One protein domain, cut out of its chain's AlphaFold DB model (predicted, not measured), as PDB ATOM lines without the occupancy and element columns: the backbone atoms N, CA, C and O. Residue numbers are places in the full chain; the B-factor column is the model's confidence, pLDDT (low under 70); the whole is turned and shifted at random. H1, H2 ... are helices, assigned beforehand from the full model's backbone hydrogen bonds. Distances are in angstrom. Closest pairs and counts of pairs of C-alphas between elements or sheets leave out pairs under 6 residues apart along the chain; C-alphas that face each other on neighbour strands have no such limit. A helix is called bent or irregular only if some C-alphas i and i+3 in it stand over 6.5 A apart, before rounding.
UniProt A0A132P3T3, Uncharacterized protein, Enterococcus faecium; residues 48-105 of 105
ATOM      1  N   ASP A  48      34.637 -32.555 -26.177       67.31
ATOM      2  CA  ASP A  48      34.416 -31.236 -25.554       67.31
ATOM      3  C   ASP A  48      34.940 -30.061 -26.366       67.31
ATOM      4  O   ASP A  48      34.372 -28.973 -26.363       67.31
ATOM      5  N   ARG A  49      36.098 -30.277 -26.994       58.69
ATOM      6  CA  ARG A  49      36.793 -29.266 -27.787       58.69
ATOM      7  C   ARG A  49      36.312 -29.216 -29.228       58.69
ATOM      8  O   ARG A  49      36.574 -28.217 -29.886       58.69
ATOM      9  N   SER A  50      35.710 -30.295 -29.720       62.28
ATOM     10  CA  SER A  50      35.218 -30.370 -31.087       62.28
ATOM     11  C   SER A  50      33.820 -29.760 -31.164       62.28
ATOM     12  O   SER A  50      33.621 -28.770 -31.849       62.28
ATOM     13  N   LYS A  51      32.852 -30.298 -30.420       70.56
ATOM     14  CA  LYS A  51      31.448 -29.868 -30.489       70.56
ATOM     15  C   LYS A  51      30.985 -29.489 -29.082       70.56
ATOM     16  O   LYS A  51      30.444 -30.336 -28.390       70.56
ATOM     17  N   PRO A  52      31.253 -28.265 -28.592       75.44
ATOM     18  CA  PRO A  52      30.841 -27.871 -27.250       75.44
ATOM     19  C   PRO A  52      29.352 -28.140 -27.055       75.44
ATOM     20  O   PRO A  52      28.542 -27.807 -27.919       75.44
ATOM     21  N   LEU A  53      29.000 -28.755 -25.930       83.44
ATOM     22  CA  LEU A  53      27.609 -29.080 -25.674       83.44
ATOM     23  C   LEU A  53      26.785 -27.791 -25.558       83.44
ATOM     24  O   LEU A  53      27.190 -26.885 -24.820       83.44
ATOM     25  N   PRO A  54      25.635 -27.705 -26.252       84.62
ATOM     26  CA  PRO A  54      24.690 -26.627 -26.017       84.62
ATOM     27  C   PRO A  54      24.182 -26.702 -24.577       84.62
ATOM     28  O   PRO A  54      24.331 -27.723 -23.902       84.62
ATOM     29  N   LYS A  55      23.573 -25.617 -24.096       90.06
ATOM     30  CA  LYS A  55      23.003 -25.591 -22.749       90.06
ATOM     31  C   LYS A  55      21.961 -26.711 -22.626       90.06
ATOM     32  O   LYS A  55      21.022 -26.775 -23.415       90.06
ATOM     33  N   LEU A  56      22.161 -27.608 -21.669       89.19
ATOM     34  CA  LEU A  56      21.298 -28.756 -21.421       89.19
ATOM     35  C   LEU A  56      20.338 -28.422 -20.280       89.19
ATOM     36  O   LEU A  56      20.719 -27.747 -19.324       89.19
ATOM     37  N   ASN A  57      19.106 -28.919 -20.363       90.75
ATOM     38  CA  ASN A  57      18.165 -28.828 -19.253       90.75
ATOM     39  C   ASN A  57      18.479 -29.925 -18.228       90.75
ATOM     40  O   ASN A  57      18.430 -31.106 -18.564       90.75
ATOM     41  N   PHE A  58      18.804 -29.520 -16.998       90.94
ATOM     42  CA  PHE A  58      19.109 -30.432 -15.898       90.94
ATOM     43  C   PHE A  58      17.885 -31.208 -15.405       90.94
ATOM     44  O   PHE A  58      18.019 -32.385 -15.086       90.94
ATOM     45  N   GLU A  59      16.696 -30.601 -15.397       87.94
ATOM     46  CA  GLU A  59      15.468 -31.242 -14.898       87.94
ATOM     47  C   GLU A  59      15.044 -32.434 -15.759       87.94
ATOM     48  O   GLU A  59      14.511 -33.415 -15.255       87.94
ATOM     49  N   SER A  60      15.332 -32.370 -17.060       87.88
ATOM     50  CA  SER A  60      15.069 -33.451 -18.010       87.88
ATOM     51  C   SER A  60      16.317 -34.291 -18.316       87.88
ATOM     52  O   SER A  60      16.345 -34.996 -19.327       87.88
ATOM     53  N   PHE A  61      17.402 -34.148 -17.545       90.88
ATOM     54  CA  PHE A  61      18.660 -34.834 -17.828       90.88
ATOM     55  C   PHE A  61      18.670 -36.239 -17.225       90.88
ATOM     56  O   PHE A  61      18.641 -36.409 -16.007       90.88
ATOM     57  N   THR A  62      18.742 -37.248 -18.091       89.62
ATOM     58  CA  THR A  62      18.691 -38.665 -17.716       89.62
ATOM     59  C   THR A  62      20.073 -39.318 -17.740       89.62
ATOM     60  O   THR A  62      21.006 -38.835 -18.393       89.62
ATOM     61  N   PHE A  63      20.203 -40.454 -17.050       87.31
ATOM     62  CA  PHE A  63      21.410 -41.280 -17.108       87.31
ATOM     63  C   PHE A  63      21.734 -41.747 -18.534       87.31
ATOM     64  O   PHE A  63      22.889 -41.694 -18.940       87.31
ATOM     65  N   GLU A  64      20.727 -42.128 -19.320       80.88
ATOM     66  CA  GLU A  64      20.902 -42.567 -20.710       80.88
ATOM     67  C   GLU A  64      21.584 -41.484 -21.563       80.88
ATOM     68  O   GLU A  64      22.592 -41.732 -22.228       80.88
ATOM     69  N   LYS A  65      21.118 -40.234 -21.446       83.31
ATOM     70  CA  LYS A  65      21.725 -39.087 -22.129       83.31
ATOM     71  C   LYS A  65      23.140 -38.808 -21.624       83.31
ATOM     72  O   LYS A  65      24.015 -38.444 -22.407       83.31
ATOM     73  N   TYR A  66      23.391 -38.993 -20.330       86.69
ATOM     74  CA  TYR A  66      24.738 -38.921 -19.773       86.69
ATOM     75  C   TYR A  66      25.662 -40.001 -20.348       86.69
ATOM     76  O   TYR A  66      26.758 -39.649 -20.784       86.69
ATOM     77  N   SER A  67      25.236 -41.267 -20.395       77.56
ATOM     78  CA  SER A  67      26.031 -42.371 -20.952       77.56
ATOM     79  C   SER A  67      26.370 -42.110 -22.413       77.56
ATOM     80  O   SER A  67      27.546 -42.101 -22.773       77.56
ATOM     81  N   HIS A  68      25.376 -41.730 -23.219       76.19
ATOM     82  CA  HIS A  68      25.579 -41.390 -24.624       76.19
ATOM     83  C   HIS A  68      26.603 -40.259 -24.806       76.19
ATOM     84  O   HIS A  68      27.543 -40.371 -25.589       76.19
ATOM     85  N   LEU A  69      26.496 -39.176 -24.028       78.50
ATOM     86  CA  LEU A  69      27.467 -38.083 -24.090       78.50
ATOM     87  C   LEU A  69      28.874 -38.536 -23.677       78.50
ATOM     88  O   LEU A  69      29.855 -38.091 -24.268       78.50
ATOM     89  N   ARG A  70      28.998 -39.430 -22.691       79.19
ATOM     90  CA  ARG A  70      30.288 -39.999 -22.272       79.19
ATOM     91  C   ARG A  70      30.894 -40.894 -23.355       79.19
ATOM     92  O   ARG A  70      32.093 -40.780 -23.592       79.19
ATOM     93  N   GLU A  71      30.083 -41.704 -24.026       62.25
ATOM     94  CA  GLU A  71      30.478 -42.592 -25.132       62.25
ATOM     95  C   GLU A  71      30.893 -41.824 -26.390       62.25
ATOM     96  O   GLU A  71      31.905 -42.148 -27.009       62.25
ATOM     97  N   VAL A  72      30.169 -40.750 -26.726       66.62
ATOM     98  CA  VAL A  72      30.551 -39.809 -27.791       66.62
ATOM     99  C   VAL A  72      31.898 -39.150 -27.475       66.62
ATOM    100  O   VAL A  72      32.612 -38.722 -28.375       66.62
ATOM    101  N   GLY A  73      32.290 -39.120 -26.200       65.69
ATOM    102  CA  GLY A  73      33.582 -38.632 -25.742       65.69
ATOM    103  C   GLY A  73      33.475 -37.302 -25.012       65.69
ATOM    104  O   GLY A  73      34.463 -36.605 -24.861       65.69
ATOM    105  N   TYR A  74      32.317 -36.857 -24.547       77.50
ATOM    106  CA  TYR A  74      32.284 -35.662 -23.711       77.50
ATOM    107  C   TYR A  74      32.858 -35.945 -22.316       77.50
ATOM    108  O   TYR A  74      32.552 -36.945 -21.653       77.50
ATOM    109  N   SER A  75      33.715 -35.053 -21.820       81.88
ATOM    110  CA  SER A  75      34.150 -35.103 -20.435       81.88
ATOM    111  C   SER A  75      32.985 -34.781 -19.515       81.88
ATOM    112  O   SER A  75      32.106 -33.966 -19.807       81.88
ATOM    113  N   VAL A  76      33.052 -35.362 -18.321       86.62
ATOM    114  CA  VAL A  76      32.157 -35.032 -17.208       86.62
ATOM    115  C   VAL A  76      32.087 -33.521 -16.977       86.62
ATOM    116  O   VAL A  76      31.030 -32.987 -16.652       86.62
ATOM    117  N   ASN A  77      33.210 -32.817 -17.147       87.50
ATOM    118  CA  ASN A  77      33.270 -31.385 -16.900       87.50
ATOM    119  C   ASN A  77      32.533 -30.581 -17.978       87.50
ATOM    120  O   ASN A  77      31.904 -29.579 -17.640       87.50
ATOM    121  N   ALA A  78      32.579 -31.007 -19.243       85.88
ATOM    122  CA  ALA A  78      31.815 -30.371 -20.313       85.88
ATOM    123  C   ALA A  78      30.313 -30.592 -20.142       85.88
ATOM    124  O   ALA A  78      29.554 -29.631 -20.215       85.88
ATOM    125  N   ILE A  79      29.899 -31.818 -19.811       89.44
ATOM    126  CA  ILE A  79      28.492 -32.148 -19.545       89.44
ATOM    127  C   ILE A  79      27.964 -31.322 -18.365       89.44
ATOM    128  O   ILE A  79      26.948 -30.642 -18.478       89.44
ATOM    129  N   ARG A  80      28.701 -31.289 -17.246       92.81
ATOM    130  CA  ARG A  80      28.325 -30.496 -16.067       92.81
ATOM    131  C   ARG A  80      28.202 -29.006 -16.385       92.81
ATOM    132  O   ARG A  80      27.268 -28.356 -15.924       92.81
ATOM    133  N   LYS A  81      29.150 -28.454 -17.149       90.31
ATOM    134  CA  LYS A  81      29.103 -27.046 -17.571       90.31
ATOM    135  C   LYS A  81      27.898 -26.768 -18.465       90.31
ATOM    136  O   LYS A  81      27.252 -25.745 -18.270       90.31
ATOM    137  N   ALA A  82      27.581 -27.673 -19.389       91.75
ATOM    138  CA  ALA A  82      26.422 -27.556 -20.266       91.75
ATOM    139  C   ALA A  82      25.098 -27.559 -19.487       91.75
ATOM    140  O   ALA A  82      24.189 -26.812 -19.828       91.75
ATOM    141  N   LEU A  83      25.022 -28.326 -18.399       91.88
ATOM    142  CA  LEU A  83      23.875 -28.353 -17.484       91.88
ATOM    143  C   LEU A  83      23.781 -27.118 -16.574       91.88
ATOM    144  O   LEU A  83      22.762 -26.906 -15.928       91.88
ATOM    145  N   GLY A  84      24.840 -26.306 -16.482       92.38
ATOM    146  CA  GLY A  84      24.853 -25.092 -15.662       92.38
ATOM    147  C   GLY A  84      24.773 -25.338 -14.151       92.38
ATOM    148  O   GLY A  84      24.484 -24.407 -13.403       92.38
ATOM    149  N   VAL A  85      25.033 -26.562 -13.686       91.69
ATOM    150  CA  VAL A  85      24.869 -26.941 -12.275       91.69
ATOM    151  C   VAL A  85      26.156 -26.829 -11.455       91.69
ATOM    152  O   VAL A  85      27.281 -27.052 -11.932       91.69
ATOM    153  N   GLY A  86      25.974 -26.519 -10.170       91.50
ATOM    154  CA  GLY A  86      27.042 -26.501  -9.173       91.50
ATOM    155  C   GLY A  86      27.632 -27.890  -8.912       91.50
ATOM    156  O   GLY A  86      26.987 -28.919  -9.116       91.50
ATOM    157  N   SER A  87      28.878 -27.930  -8.434       89.19
ATOM    158  CA  SER A  87      29.613 -29.182  -8.200       89.19
ATOM    159  C   SER A  87      28.928 -30.115  -7.193       89.19
ATOM    160  O   SER A  87      28.969 -31.328  -7.381       89.19
ATOM    161  N   SER A  88      28.281 -29.569  -6.160       91.06
ATOM    162  CA  SER A  88      27.545 -30.332  -5.140       91.06
ATOM    163  C   SER A  88      26.292 -31.002  -5.710       91.06
ATOM    164  O   SER A  88      26.097 -32.201  -5.524       91.06
ATOM    165  N   VAL A  89      25.490 -30.249  -6.468       92.50
ATOM    166  CA  VAL A  89      24.289 -30.750  -7.159       92.50
ATOM    167  C   VAL A  89      24.663 -31.854  -8.148       92.50
ATOM    168  O   VAL A  89      24.057 -32.923  -8.149       92.50
ATOM    169  N   TRP A  90      25.727 -31.646  -8.928       93.31
ATOM    170  CA  TRP A  90      26.227 -32.648  -9.869       93.31
ATOM    171  C   TRP A  90      26.742 -33.921  -9.186       93.31
ATOM    172  O   TRP A  90      26.523 -35.027  -9.680       93.31
ATOM    173  N   ALA A  91      27.437 -33.789  -8.052       89.44
ATOM    174  CA  ALA A  91      27.919 -34.937  -7.291       89.44
ATOM    175  C   ALA A  91      26.760 -35.781  -6.739       89.44
ATOM    176  O   ALA A  91      26.821 -37.007  -6.827       89.44
ATOM    177  N   LYS A  92      25.701 -35.130  -6.238       92.56
ATOM    178  CA  LYS A  92      24.481 -35.798  -5.770       92.56
ATOM    179  C   LYS A  92      23.789 -36.553  -6.910       92.56
ATOM    180  O   LYS A  92      23.618 -37.761  -6.795       92.56
ATOM    181  N   TRP A  93      23.532 -35.881  -8.038       93.00
ATOM    182  CA  TRP A  93      22.907 -36.500  -9.214       93.00
ATOM    183  C   TRP A  93      23.683 -37.730  -9.699       93.00
ATOM    184  O   TRP A  93      23.090 -38.777  -9.931       93.00
ATOM    185  N   ARG A  94      25.023 -37.652  -9.784       89.00
ATOM    186  CA  ARG A  94      25.840 -38.812 -10.176       89.00
ATOM    187  C   ARG A  94      25.778 -39.949  -9.159       89.00
ATOM    188  O   ARG A  94      25.801 -41.098  -9.573       89.00
ATOM    189  N   LYS A  95      25.717 -39.662  -7.857       88.50
ATOM    190  CA  LYS A  95      25.601 -40.709  -6.831       88.50
ATOM    191  C   LYS A  95      24.274 -41.457  -6.950       88.50
ATOM    192  O   LYS A  95      24.275 -42.667  -6.803       88.50
ATOM    193  N   GLU A  96      23.188 -40.745  -7.223       87.94
ATOM    194  CA  GLU A  96      21.852 -41.331  -7.384       87.94
ATOM    195  C   GLU A  96      21.755 -42.114  -8.703       87.94
ATOM    196  O   GLU A  96      21.378 -43.272  -8.706       87.94
ATOM    197  N   ASN A  97      22.230 -41.545  -9.814       84.69
ATOM    198  CA  ASN A  97      21.973 -42.089 -11.153       84.69
ATOM    199  C   ASN A  97      23.063 -43.039 -11.687       84.69
ATOM    200  O   ASN A  97      22.795 -43.820 -12.591       84.69
ATOM    201  N   VAL A  98      24.308 -42.962 -11.192       77.06
ATOM    202  CA  VAL A  98      25.427 -43.812 -11.668       77.06
ATOM    203  C   VAL A  98      25.642 -45.031 -10.765       77.06
ATOM    204  O   VAL A  98      26.080 -46.066 -11.257       77.06
ATOM    205  N   ASN A  99      25.333 -44.949  -9.462       60.47
ATOM    206  CA  ASN A  99      25.438 -46.116  -8.573       60.47
ATOM    207  C   ASN A  99      24.227 -47.052  -8.655       60.47
ATOM    208  O   ASN A  99      24.417 -48.244  -8.442       60.47
ATOM    209  N   GLU A 100      23.022 -46.561  -8.972       53.94
ATOM    210  CA  GLU A 100      21.831 -47.417  -9.131       53.94
ATOM    211  C   GLU A 100      21.986 -48.456 -10.255       53.94
ATOM    212  O   GLU A 100      21.394 -49.528 -10.189       53.94
ATOM    213  N   VAL A 101      22.840 -48.198 -11.251       51.38
ATOM    214  CA  VAL A 101      23.114 -49.147 -12.345       51.38
ATOM    215  C   VAL A 101      24.053 -50.281 -11.908       51.38
ATOM    216  O   VAL A 101      23.905 -51.401 -12.372       51.38
ATOM    217  N   ASN A 102      24.967 -50.035 -10.961       47.22
ATOM    218  CA  ASN A 102      25.931 -51.043 -10.489       47.22
ATOM    219  C   ASN A 102      25.382 -51.963  -9.380       47.22
ATOM    220  O   ASN A 102      26.120 -52.810  -8.885       47.22
ATOM    221  N   GLN A 103      24.142 -51.763  -8.923       44.03
ATOM    222  CA  GLN A 103      23.509 -52.606  -7.897       44.03
ATOM    223  C   GLN A 103      22.491 -53.606  -8.468       44.03
ATOM    224  O   GLN A 103      21.900 -54.354  -7.695       44.03
ATOM    225  N   ASN A 104      22.301 -53.629  -9.792       44.41
ATOM    226  CA  ASN A 104      21.346 -54.507 -10.475       44.41
ATOM    227  C   ASN A 104      22.007 -55.581 -11.370       44.41
ATOM    228  O   ASN A 104      21.286 -56.227 -12.128       44.41
ATOM    229  N   ASP A 105      23.330 -55.776 -11.268       37.50
ATOM    230  CA  ASP A 105      24.081 -56.885 -11.895       37.50
ATOM    231  C   ASP A 105      24.459 -57.962 -10.864       37.50
ATOM    232  O   ASP A 105      24.975 -57.593  -9.779       37.50
TER     233      ASP A 105
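What this domain is: This is residues 48 to 105 of the 105 residues of an uncharacterized protein of Enterococcus faecium (UniProt A0A132P3T3). Three helices are set in a triangle: the long helix H3 makes one side, and the two short helices H1 and H2 lie crosswise to it, H2 near its first turns and H1 farther along. A winding stretch without a named element, residues 48 to 62, comes before them, and the last turns of H3 run on past H1 to residue 103, two residues short of the chain's last, Asp 105. The printed part has 58 residues with three named helices, in the order H1, H2, H3, and no named strand; its class is all helix, with 34 residues in the helices. It is compact, with a radius of gyration of the C-alphas of 11.5 A, and only just elongated, spanning 34 by 23 by 17 A.

Where its parts are: The printed part begins at Asp 48, whose C-alpha is at (34.416, -31.236, -25.554). Residues 48 to 62 hold no named element, and their C-alphas lie 7 to 18 A from the mean of all C-alphas. H1 follows, residues 63 to 72, with C-alpha 63 at (21.410, -41.280, -17.108) and 14.1 A from first to last C-alpha. H2 is residues 76 to 82. H3, the longest helix, is residues 87 to 103, 24.2 A from C-alpha 87 to C-alpha 103 at (23.509, -52.606, -7.897). H3 is neither bent nor irregular, but only just: C-alphas 96 and 99 are 6.1 A apart.

How they stand to each other: H1 and H2 only just touch, with 3 pairs of C-alphas within 8 A. Their closest C-alphas are those of Arg 70 and Val 76, 7.3 A apart. They run opposite ways at a steep tilt of 69.9 degrees, only just short of about perpendicular. H1 and H3 are close but not clearly touching; their closest C-alphas, those of Phe 63 and Asn 97, are 6.0 A apart, and their lines are about perpendicular, at 85 degrees. H2 and H3 are also close but not clearly touching, with the C-alphas of Arg 80 and Trp 90 the closest at 6.9 A. These two run opposite ways at a steep tilt of 54 degrees. In H1 and H2 every O i to N i+4 pair is within hydrogen-bond range; in H3, 8 of 13 are.

The domain as a whole: The two C-alphas farthest apart, those of Ser 50 and Asn 104, are 34.6 A from each other. The printed part has no cut and ends at Asp 105, the chain's last residue. The links from H1 to H2, 3 residues, and from H2 to H3, 4 residues, are tight. The mean pLDDT of the printed part is 79.7, and the model's confidence is under 70 at residues 48 to 50, 71 to 73 and 99 to 105.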